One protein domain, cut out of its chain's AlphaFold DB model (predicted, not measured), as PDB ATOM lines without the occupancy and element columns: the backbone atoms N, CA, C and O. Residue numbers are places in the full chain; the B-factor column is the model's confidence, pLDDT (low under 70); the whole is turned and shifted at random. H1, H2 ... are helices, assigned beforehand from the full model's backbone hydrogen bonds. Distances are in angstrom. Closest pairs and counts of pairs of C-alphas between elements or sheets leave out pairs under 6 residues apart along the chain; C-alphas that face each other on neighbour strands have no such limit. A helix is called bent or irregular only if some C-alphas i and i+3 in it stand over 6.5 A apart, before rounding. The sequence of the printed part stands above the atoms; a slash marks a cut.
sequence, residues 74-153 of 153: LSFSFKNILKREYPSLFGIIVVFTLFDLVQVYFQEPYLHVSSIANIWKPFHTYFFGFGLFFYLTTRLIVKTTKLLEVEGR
ATOM      1  N   LEU A  74     129.434 133.569 115.936       84.31
ATOM      2  CA  LEU A  74     130.867 133.482 116.159       84.31
ATOM      3  C   LEU A  74     131.638 133.621 114.841       84.31
ATOM      4  O   LEU A  74     131.399 132.888 113.879       84.31
ATOM      5  N   SER A  75     132.645 134.494 114.832       85.81
ATOM      6  CA  SER A  75     133.524 134.709 113.679       85.81
ATOM      7  C   SER A  75     134.335 133.459 113.320       85.81
ATOM      8  O   SER A  75     134.595 132.582 114.149       85.81
ATOM      9  N   PHE A  76     134.752 133.348 112.063       85.19
ATOM     10  CA  PHE A  76     135.644 132.279 111.632       85.19
ATOM     11  C   PHE A  76     137.021 132.427 112.304       85.19
ATOM     12  O   PHE A  76     137.579 133.521 112.331       85.19
ATOM     13  N   SER A  77     137.576 131.338 112.848       89.31
ATOM     14  CA  SER A  77     138.885 131.363 113.516       89.31
ATOM     15  C   SER A  77     139.769 130.212 113.056       89.31
ATOM     16  O   SER A  77     139.592 129.067 113.479       89.31
ATOM     17  N   PHE A  78     140.775 130.541 112.242       87.06
ATOM     18  CA  PHE A  78     141.813 129.597 111.814       87.06
ATOM     19  C   PHE A  78     142.560 128.978 112.998       87.06
ATOM     20  O   PHE A  78     142.895 127.798 112.961       87.06
ATOM     21  N   LYS A  79     142.766 129.744 114.078       86.94
ATOM     22  CA  LYS A  79     143.424 129.249 115.295       86.94
ATOM     23  C   LYS A  79     142.644 128.100 115.933       86.94
ATOM     24  O   LYS A  79     143.233 127.084 116.289       86.94
ATOM     25  N   ASN A  80     141.320 128.243 116.032       86.69
ATOM     26  CA  ASN A  80     140.465 127.207 116.609       86.69
ATOM     27  C   ASN A  80     140.388 125.965 115.710       86.69
ATOM     28  O   ASN A  80     140.414 124.845 116.214       86.69
ATOM     29  N   ILE A  81     140.343 126.157 114.387       88.56
ATOM     30  CA  ILE A  81     140.384 125.045 113.428       88.56
ATOM     31  C   ILE A  81     141.688 124.274 113.589       88.56
ATOM     32  O   ILE A  81     141.653 123.069 113.802       88.56
ATOM     33  N   LEU A  82     142.829 124.965 113.576       87.88
ATOM     34  CA  LEU A  82     144.128 124.321 113.732       87.88
ATOM     35  C   LEU A  82     144.230 123.574 115.070       87.88
ATOM     36  O   LEU A  82     144.662 122.430 115.092       87.88
ATOM     37  N   LYS A  83     143.761 124.172 116.172       89.19
ATOM     38  CA  LYS A  83     143.750 123.544 117.505       89.19
ATOM     39  C   LYS A  83     142.916 122.258 117.566       89.19
ATOM     40  O   LYS A  83     143.272 121.357 118.322       89.19
ATOM     41  N   ARG A  84     141.817 122.172 116.811       88.50
ATOM     42  CA  ARG A  84     140.884 121.032 116.855       88.50
ATOM     43  C   ARG A  84     141.165 119.973 115.786       88.50
ATOM     44  O   ARG A  84     141.035 118.792 116.077       88.50
ATOM     45  N   GLU A  85     141.600 120.383 114.598       90.88
ATOM     46  CA  GLU A  85     141.700 119.513 113.418       90.88
ATOM     47  C   GLU A  85     143.126 119.047 113.094       90.88
ATOM     48  O   GLU A  85     143.298 118.177 112.241       90.88
ATOM     49  N   TYR A  86     144.166 119.553 113.776       91.69
ATOM     50  CA  TYR A  86     145.539 119.074 113.545       91.69
ATOM     51  C   TYR A  86     145.715 117.547 113.678       91.69
ATOM     52  O   TYR A  86     146.501 116.996 112.899       91.69
ATOM     53  N   PRO A  87     145.018 116.817 114.585       92.62
ATOM     54  CA  PRO A  87     145.142 115.366 114.647       92.62
ATOM     55  C   PRO A  87     144.497 114.699 113.433       92.62
ATOM     56  O   PRO A  87     145.092 113.783 112.870       92.62
ATOM     57  N   SER A  88     143.326 115.183 113.001       91.00
ATOM     58  CA  SER A  88     142.622 114.699 111.810       91.00
ATOM     59  C   SER A  88     143.485 114.875 110.560       91.00
ATOM     60  O   SER A  88     143.673 113.924 109.806       91.00
ATOM     61  N   LEU A  89     144.084 116.060 110.379       92.00
ATOM     62  CA  LEU A  89     144.980 116.362 109.255       92.00
ATOM     63  C   LEU A  89     146.199 115.437 109.224       92.00
ATOM     64  O   LEU A  89     146.558 114.922 108.167       92.00
ATOM     65  N   PHE A  90     146.820 115.187 110.379       94.94
ATOM     66  CA  PHE A  90     147.922 114.233 110.459       94.94
ATOM     67  C   PHE A  90     147.460 112.797 110.174       94.94
ATOM     68  O   PHE A  90     148.142 112.068 109.460       94.94
ATOM     69  N   GLY A  91     146.276 112.410 110.655       94.19
ATOM     70  CA  GLY A  91     145.667 111.113 110.359       94.19
ATOM     71  C   GLY A  91     145.514 110.855 108.858       94.19
ATOM     72  O   GLY A  91     145.833 109.762 108.399       94.19
ATOM     73  N   ILE A  92     145.123 111.869 108.078       93.12
ATOM     74  CA  ILE A  92     145.070 111.783 106.608       93.12
ATOM     75  C   ILE A  92     146.455 111.448 106.043       93.12
ATOM     76  O   ILE A  92     146.586 110.500 105.276       93.12
ATOM     77  N   ILE A  93     147.497 112.179 106.451       94.88
ATOM     78  CA  ILE A  93     148.875 111.951 105.980       94.88
ATOM     79  C   ILE A  93     149.319 110.517 106.281       94.88
ATOM     80  O   ILE A  93     149.876 109.852 105.406       94.88
ATOM     81  N   VAL A  94     149.032 110.020 107.488       95.62
ATOM     82  CA  VAL A  94     149.334 108.638 107.888       95.62
ATOM     83  C   VAL A  94     148.616 107.644 106.977       95.62
ATOM     84  O   VAL A  94     149.268 106.765 106.418       95.62
ATOM     85  N   VAL A  95     147.301 107.792 106.787       94.62
ATOM     86  CA  VAL A  95     146.504 106.882 105.951       94.62
ATOM     87  C   VAL A  95     147.026 106.867 104.517       94.62
ATOM     88  O   VAL A  95     147.310 105.797 103.997       94.62
ATOM     89  N   PHE A  96     147.234 108.028 103.895       93.50
ATOM     90  CA  PHE A  96     147.748 108.085 102.524       93.50
ATOM     91  C   PHE A  96     149.158 107.497 102.396       93.50
ATOM     92  O   PHE A  96     149.424 106.785 101.434       93.50
ATOM     93  N   THR A  97     150.034 107.720 103.382       94.56
ATOM     94  CA  THR A  97     151.373 107.103 103.403       94.56
ATOM     95  C   THR A  97     151.271 105.578 103.470       94.56
ATOM     96  O   THR A  97     151.966 104.886 102.737       94.56
ATOM     97  N   LEU A  98     150.388 105.037 104.317       94.00
ATOM     98  CA  LEU A  98     150.189 103.590 104.431       94.00
ATOM     99  C   LEU A  98     149.611 102.985 103.148       94.00
ATOM    100  O   LEU A  98     150.084 101.941 102.709       94.00
ATOM    101  N   PHE A  99     148.617 103.634 102.540       92.44
ATOM    102  CA  PHE A  99     148.037 103.178 101.276       92.44
ATOM    103  C   PHE A  99     149.075 103.169 100.147       92.44
ATOM    104  O   PHE A  99     149.142 102.187  99.411       92.44
ATOM    105  N   ASP A 100     149.915 104.204 100.048       92.00
ATOM    106  CA  ASP A 100     150.988 104.253  99.046       92.00
ATOM    107  C   ASP A 100     152.027 103.145  99.280       92.00
ATOM    108  O   ASP A 100     152.383 102.427  98.350       92.00
ATOM    109  N   LEU A 101     152.431 102.899 100.534       93.06
ATOM    110  CA  LEU A 101     153.339 101.795 100.871       93.06
ATOM    111  C   LEU A 101     152.760 100.425 100.492       93.06
ATOM    112  O   LEU A 101     153.476  99.585  99.947       93.06
ATOM    113  N   VAL A 102     151.469 100.199 100.756       92.12
ATOM    114  CA  VAL A 102     150.767  98.974 100.340       92.12
ATOM    115  C   VAL A 102     150.752  98.866  98.815       92.12
ATOM    116  O   VAL A 102     151.028  97.800  98.268       92.12
ATOM    117  N   GLN A 103     150.489  99.966  98.112       90.12
ATOM    118  CA  GLN A 103     150.498  99.987  96.656       90.12
ATOM    119  C   GLN A 103     151.888  99.653  96.092       90.12
ATOM    120  O   GLN A 103     151.993  98.793  95.218       90.12
ATOM    121  N   VAL A 104     152.953 100.267  96.614       91.31
ATOM    122  CA  VAL A 104     154.340  99.986  96.204       91.31
ATOM    123  C   VAL A 104     154.721  98.539  96.521       91.31
ATOM    124  O   VAL A 104     155.366  97.898  95.693       91.31
ATOM    125  N   TYR A 105     154.288  97.991  97.663       91.69
ATOM    126  CA  TYR A 105     154.517  96.585  98.011       91.69
ATOM    127  C   TYR A 105     153.986  95.635  96.928       91.69
ATOM    128  O   TYR A 105     154.703  94.730  96.508       91.69
ATOM    129  N   PHE A 106     152.766  95.861  96.436       90.44
ATOM    130  CA  PHE A 106     152.164  95.000  95.413       90.44
ATOM    131  C   PHE A 106     152.641  95.300  93.983       90.44
ATOM    132  O   PHE A 106     152.738  94.379  93.176       90.44
ATOM    133  N   GLN A 107     152.923  96.562  93.649       90.25
ATOM    134  CA  GLN A 107     153.256  96.979  92.278       90.25
ATOM    135  C   GLN A 107     154.746  96.887  91.947       90.25
ATOM    136  O   GLN A 107     155.096  96.705  90.782       90.25
ATOM    137  N   GLU A 108     155.629  96.969  92.944       89.56
ATOM    138  CA  GLU A 108     157.082  96.909  92.751       89.56
ATOM    139  C   GLU A 108     157.712  95.784  93.591       89.56
ATOM    140  O   GLU A 108     158.465  96.050  94.536       89.56
ATOM    141  N   PRO A 109     157.459  94.501  93.247       85.81
ATOM    142  CA  PRO A 109     157.924  93.385  94.061       85.81
ATOM    143  C   PRO A 109     159.444  93.336  94.215       85.81
ATOM    144  O   PRO A 109     159.957  92.967  95.266       85.81
ATOM    145  N   TYR A 110     160.170  93.778  93.182       87.19
ATOM    146  CA  TYR A 110     161.632  93.810  93.154       87.19
ATOM    147  C   TYR A 110     162.243  94.669  94.270       87.19
ATOM    148  O   TYR A 110     163.360  94.384  94.702       87.19
ATOM    149  N   LEU A 111     161.534  95.693  94.764       84.06
ATOM    150  CA  LEU A 111     162.057  96.559  95.819       84.06
ATOM    151  C   LEU A 111     162.238  95.796  97.129       84.06
ATOM    152  O   LEU A 111     163.247  95.974  97.806       84.06
ATOM    153  N   HIS A 112     161.305  94.915  97.475       83.56
ATOM    154  CA  HIS A 112     161.300  94.251  98.774       83.56
ATOM    155  C   HIS A 112     161.916  92.848  98.771       83.56
ATOM    156  O   HIS A 112     161.877  92.172  99.796       83.56
ATOM    157  N   VAL A 113     162.524  92.425  97.656       81.69
ATOM    158  CA  VAL A 113     163.221  91.129  97.550       81.69
ATOM    159  C   VAL A 113     164.370  91.027  98.557       81.69
ATOM    160  O   VAL A 113     164.578  89.971  99.145       81.69
ATOM    161  N   SER A 114     165.115  92.117  98.770       79.12
ATOM    162  CA  SER A 114     166.251  92.151  99.699       79.12
ATOM    163  C   SER A 114     165.892  92.685 101.088       79.12
ATOM    164  O   SER A 114     166.450  92.228 102.082       79.12
ATOM    165  N   SER A 115     164.977  93.652 101.179       87.25
ATOM    166  CA  SER A 115     164.483  94.204 102.444       87.25
ATOM    167  C   SER A 115     163.190  94.983 102.236       87.25
ATOM    168  O   SER A 115     163.079  95.778 101.302       87.25
ATOM    169  N   ILE A 116     162.238  94.842 103.162       84.69
ATOM    170  CA  ILE A 116     160.972  95.590 103.133       84.69
ATOM    171  C   ILE A 116     161.176  97.108 103.276       84.69
ATOM    172  O   ILE A 116     160.334  97.892 102.847       84.69
ATOM    173  N   ALA A 117     162.320  97.537 103.822       88.38
ATOM    174  CA  ALA A 117     162.657  98.949 103.987       88.38
ATOM    175  C   ALA A 117     162.780  99.698 102.647       88.38
ATOM    176  O   ALA A 117     162.554 100.901 102.598       88.38
ATOM    177  N   ASN A 118     163.077  99.000 101.550       88.12
ATOM    178  CA  ASN A 118     163.262  99.612 100.230       88.12
ATOM    179  C   ASN A 118     161.959 100.131  99.602       88.12
ATOM    180  O   ASN A 118     161.998 100.919  98.660       88.12
ATOM    181  N   ILE A 119     160.804  99.708 100.120       91.12
ATOM    182  CA  ILE A 119     159.488 100.251  99.743       91.12
ATOM    183  C   ILE A 119     159.387 101.718 100.186       91.12
ATOM    184  O   ILE A 119     158.683 102.522  99.573       91.12
ATOM    185  N   TRP A 120     160.139 102.096 101.226       92.88
ATOM    186  CA  TRP A 120     160.196 103.456 101.734       92.88
ATOM    187  C   TRP A 120     160.987 104.375 100.795       92.88
ATOM    188  O   TRP A 120     162.197 104.571 100.910       92.88
ATOM    189  N   LYS A 121     160.273 104.975  99.843       91.19
ATOM    190  CA  LYS A 121     160.817 105.972  98.906       91.19
ATOM    191  C   LYS A 121     161.042 107.344  99.573       91.19
ATOM    192  O   LYS A 121     160.324 107.672 100.520       91.19
ATOM    193  N   PRO A 122     161.925 108.208  99.026       93.12
ATOM    194  CA  PRO A 122     162.151 109.568  99.534       93.12
ATOM    195  C   PRO A 122     160.874 110.406  99.678       93.12
ATOM    196  O   PRO A 122     160.751 111.181 100.624       93.12
ATOM    197  N   PHE A 123     159.899 110.209  98.784       92.88
ATOM    198  CA  PHE A 123     158.588 110.853  98.868       92.88
ATOM    199  C   PHE A 123     157.902 110.621 100.223       92.88
ATOM    200  O   PHE A 123     157.449 111.584 100.836       92.88
ATOM    201  N   HIS A 124     157.901 109.384 100.736       94.62
ATOM    202  CA  HIS A 124     157.319 109.059 102.042       94.62
ATOM    203  C   HIS A 124     158.032 109.803 103.167       94.62
ATOM    204  O   HIS A 124     157.377 110.360 104.043       94.62
ATOM    205  N   THR A 125     159.367 109.880 103.123       94.44
ATOM    206  CA  THR A 125     160.149 110.639 104.109       94.44
ATOM    207  C   THR A 125     159.741 112.105 104.129       94.44
ATOM    208  O   THR A 125     159.501 112.652 105.203       94.44
ATOM    209  N   TYR A 126     159.633 112.748 102.964       95.38
ATOM    210  CA  TYR A 126     159.262 114.161 102.899       95.38
ATOM    211  C   TYR A 126     157.807 114.389 103.304       95.38
ATOM    212  O   TYR A 126     157.539 115.263 104.123       95.38
ATOM    213  N   PHE A 127     156.875 113.593 102.782       95.50
ATOM    214  CA  PHE A 127     155.447 113.756 103.036       95.50
ATOM    215  C   PHE A 127     155.081 113.439 104.491       95.50
ATOM    216  O   PHE A 127     154.511 114.280 105.193       95.50
ATOM    217  N   PHE A 128     155.477 112.263 104.981       96.81
ATOM    218  CA  PHE A 128     155.234 111.855 106.362       96.81
ATOM    219  C   PHE A 128     156.048 112.694 107.345       96.81
ATOM    220  O   PHE A 128     155.523 113.116 108.373       96.81
ATOM    221  N   GLY A 129     157.315 112.982 107.028       96.69
ATOM    222  CA  GLY A 129     158.190 113.797 107.869       96.69
ATOM    223  C   GLY A 129     157.676 115.225 108.030       96.69
ATOM    224  O   GLY A 129     157.615 115.724 109.154       96.69
ATOM    225  N   PHE A 130     157.221 115.856 106.944       95.94
ATOM    226  CA  PHE A 130     156.560 117.161 107.006       95.94
ATOM    227  C   PHE A 130     155.287 117.103 107.856       95.94
ATOM    228  O   PHE A 130     155.105 117.934 108.747       95.94
ATOM    229  N   GLY A 131     154.434 116.097 107.637       95.88
ATOM    230  CA  GLY A 131     153.213 115.909 108.420       95.88
ATOM    231  C   GLY A 131     153.479 115.708 109.910       95.88
ATOM    232  O   GLY A 131     152.812 116.316 110.746       95.88
ATOM    233  N   LEU A 132     154.485 114.902 110.251       96.94
ATOM    234  CA  LEU A 132     154.890 114.642 111.629       96.94
ATOM    235  C   LEU A 132     155.464 115.900 112.280       96.94
ATOM    236  O   LEU A 132     155.104 116.223 113.410       96.94
ATOM    237  N   PHE A 133     156.312 116.639 111.566       96.69
ATOM    238  CA  PHE A 133     156.841 117.914 112.039       96.69
ATOM    239  C   PHE A 133     155.713 118.919 112.305       96.69
ATOM    240  O   PHE A 133     155.647 119.510 113.384       96.69
ATOM    241  N   PHE A 134     154.771 119.064 111.370       95.19
ATOM    242  CA  PHE A 134     153.586 119.905 111.538       95.19
ATOM    243  C   PHE A 134     152.723 119.468 112.734       95.19
ATOM    244  O   PHE A 134     152.288 120.300 113.535       95.19
ATOM    245  N   TYR A 135     152.507 118.161 112.898       95.94
ATOM    246  CA  TYR A 135     151.749 117.613 114.017       95.94
ATOM    247  C   TYR A 135     152.422 117.911 115.357       95.94
ATOM    248  O   TYR A 135     151.769 118.399 116.277       95.94
ATOM    249  N   LEU A 136     153.725 117.645 115.473       96.19
ATOM    250  CA  LEU A 136     154.479 117.854 116.707       96.19
ATOM    251  C   LEU A 136     154.560 119.335 117.067       96.19
ATOM    252  O   LEU A 136     154.292 119.685 118.214       96.19
ATOM    253  N   THR A 137     154.863 120.206 116.104       93.94
ATOM    254  CA  THR A 137     154.904 121.658 116.332       93.94
ATOM    255  C   THR A 137     153.548 122.180 116.794       93.94
ATOM    256  O   THR A 137     153.468 122.838 117.831       93.94
ATOM    257  N   THR A 138     152.462 121.810 116.112       92.12
ATOM    258  CA  THR A 138     151.107 122.230 116.498       92.12
ATOM    259  C   THR A 138     150.709 121.659 117.857       92.12
ATOM    260  O   THR A 138     150.207 122.390 118.708       92.12
ATOM    261  N   ARG A 139     150.985 120.376 118.117       92.62
ATOM    262  CA  ARG A 139     150.700 119.728 119.405       92.62
ATOM    263  C   ARG A 139     151.457 120.386 120.551       92.62
ATOM    264  O   ARG A 139     150.883 120.552 121.625       92.62
ATOM    265  N   LEU A 140     152.721 120.753 120.337       92.50
ATOM    266  CA  LEU A 140     153.512 121.494 121.314       92.50
ATOM    267  C   LEU A 140     152.872 122.853 121.580       92.50
ATOM    268  O   LEU A 140     152.529 123.116 122.726       92.50
ATOM    269  N   ILE A 141     152.594 123.648 120.540       90.69
ATOM    270  CA  ILE A 141     151.937 124.959 120.670       90.69
ATOM    271  C   ILE A 141     150.624 124.839 121.454       90.69
ATOM    272  O   ILE A 141     150.408 125.604 122.392       90.69
ATOM    273  N   VAL A 142     149.770 123.867 121.121       88.69
ATOM    274  CA  VAL A 142     148.481 123.651 121.798       88.69
ATOM    275  C   VAL A 142     148.656 123.255 123.268       88.69
ATOM    276  O   VAL A 142     147.834 123.643 124.093       88.69
ATOM    277  N   LYS A 143     149.690 122.473 123.607       88.00
ATOM    278  CA  LYS A 143     149.909 121.991 124.980       88.00
ATOM    279  C   LYS A 143     150.682 122.958 125.871       88.00
ATOM    280  O   LYS A 143     150.494 122.907 127.081       88.00
ATOM    281  N   THR A 144     151.568 123.778 125.312       84.94
ATOM    282  CA  THR A 144     152.484 124.622 126.096       84.94
ATOM    283  C   THR A 144     152.157 126.106 126.023       84.94
ATOM    284  O   THR A 144     152.596 126.857 126.891       84.94
ATOM    285  N   THR A 145     151.386 126.554 125.028       86.19
ATOM    286  CA  THR A 145     151.117 127.981 124.816       86.19
ATOM    287  C   THR A 145     149.626 128.289 124.745       86.19
ATOM    288  O   THR A 145     148.814 127.472 124.319       86.19
ATOM    289  N   LYS A 146     149.272 129.535 125.072       81.81
ATOM    290  CA  LYS A 146     147.928 130.095 124.854       81.81
ATOM    291  C   LYS A 146     147.749 130.718 123.464       81.81
ATOM    292  O   LYS A 146     146.757 131.384 123.193       81.81
ATOM    293  N   LEU A 147     148.705 130.520 122.554       78.06
ATOM    294  CA  LEU A 147     148.768 131.235 121.273       78.06
ATOM    295  C   LEU A 147     147.571 130.933 120.349       78.06
ATOM    296  O   LEU A 147     147.167 131.778 119.536       78.06
ATOM    297  N   LEU A 148     147.000 129.736 120.506       77.75
ATOM    298  CA  LEU A 148     145.816 129.245 119.798       77.75
ATOM    299  C   LEU A 148     144.538 129.277 120.654       77.75
ATOM    300  O   LEU A 148     143.519 128.724 120.237       77.75
ATOM    301  N   GLU A 149     144.563 129.894 121.841       78.62
ATOM    302  CA  GLU A 149     143.336 130.156 122.596       78.62
ATOM    303  C   GLU A 149     142.529 131.273 121.931       78.62
ATOM    304  O   GLU A 149     143.069 132.236 121.383       78.62
ATOM    305  N   VAL A 150     141.212 131.096 121.934       78.44
ATOM    306  CA  VAL A 150     140.248 132.038 121.376       78.44
ATOM    307  C   VAL A 150     139.182 132.221 122.447       78.44
ATOM    308  O   VAL A 150     138.564 131.241 122.854       78.44
ATOM    309  N   GLU A 151     138.992 133.449 122.926       68.62
ATOM    310  CA  GLU A 151     138.003 133.734 123.969       68.62
ATOM    311  C   GLU A 151     136.601 133.283 123.529       68.62
ATOM    312  O   GLU A 151     136.161 133.555 122.409       68.62
ATOM    313  N   GLY A 152     135.926 132.534 124.406       65.50
ATOM    314  CA  GLY A 152     134.609 131.950 124.143       65.50
ATOM    315  C   GLY A 152     134.595 130.620 123.368       65.50
ATOM    316  O   GLY A 152     133.510 130.223 122.938       65.50
ATOM    317  N   ARG A 153     135.736 129.930 123.156       58.78
ATOM    318  CA  ARG A 153     135.820 128.666 122.378       58.78
ATOM    319  C   ARG A 153     136.838 127.620 122.848       58.78
ATOM    320  O   ARG A 153     137.907 127.993 123.372       58.78
TER     321      ARG A 153
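What this domain is: This is residues 74 to 153 of the 153 residues of the protein "Methyltransferase" of Leptospira ryugenii (UniProt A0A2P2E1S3). Two long helices, H1 and H4, run side by side in opposite ways as a narrow rod; short H2 and H3 make the turn at one end, and both ends of the printed part lie at the other. The 80 printed residues, all helix in class, hold H1, H2, H3, H4 in that order. The whole is only just loose, close to extended: radius of gyration of the C-alphas 17.5 A, spans 56 by 23 by 13 A.

How they stand to each other: H1, residues 78 to 107, touches H4, residues 122 to 144, closest at the C-alphas of Phe 90 and Gly 131, 5.9 A, at a shallow tilt of 24 degrees, opposite ways. H1, with residues 101 to 105 alone, only just touches H3, residues 116 to 119, with 3 pairs of C-alphas within 8 A, the closest Val 104 and Ile 119, 6.3 A. H2, residues 109 to 112, touches H3 only at the corner, closest at the C-alphas of Leu 111 and Asn 118, 5.5 A. H2 and H3 are apart from H4. In H4 every O i to N i+4 pair is within hydrogen-bond range, in H1 24 of 26; H2 and H3 are too short for one.

Where its parts are: H1, 39.7 A long, begins at C-alpha 78 (141.813, 129.597, 111.814); it has a kink of 57 degrees near residue 85 and is irregular, C-alphas 84 and 87 being 7.4 A apart. H4, 32.0 A, ends at C-alpha 144 (152.484, 124.622, 126.096).

The domain as a whole: The C-alphas farthest apart, of Leu 74 and Ser 114, are 56.8 A apart. The printed part has no cut, and its three links are tight. Residues 151 to 153 have pLDDT under 70.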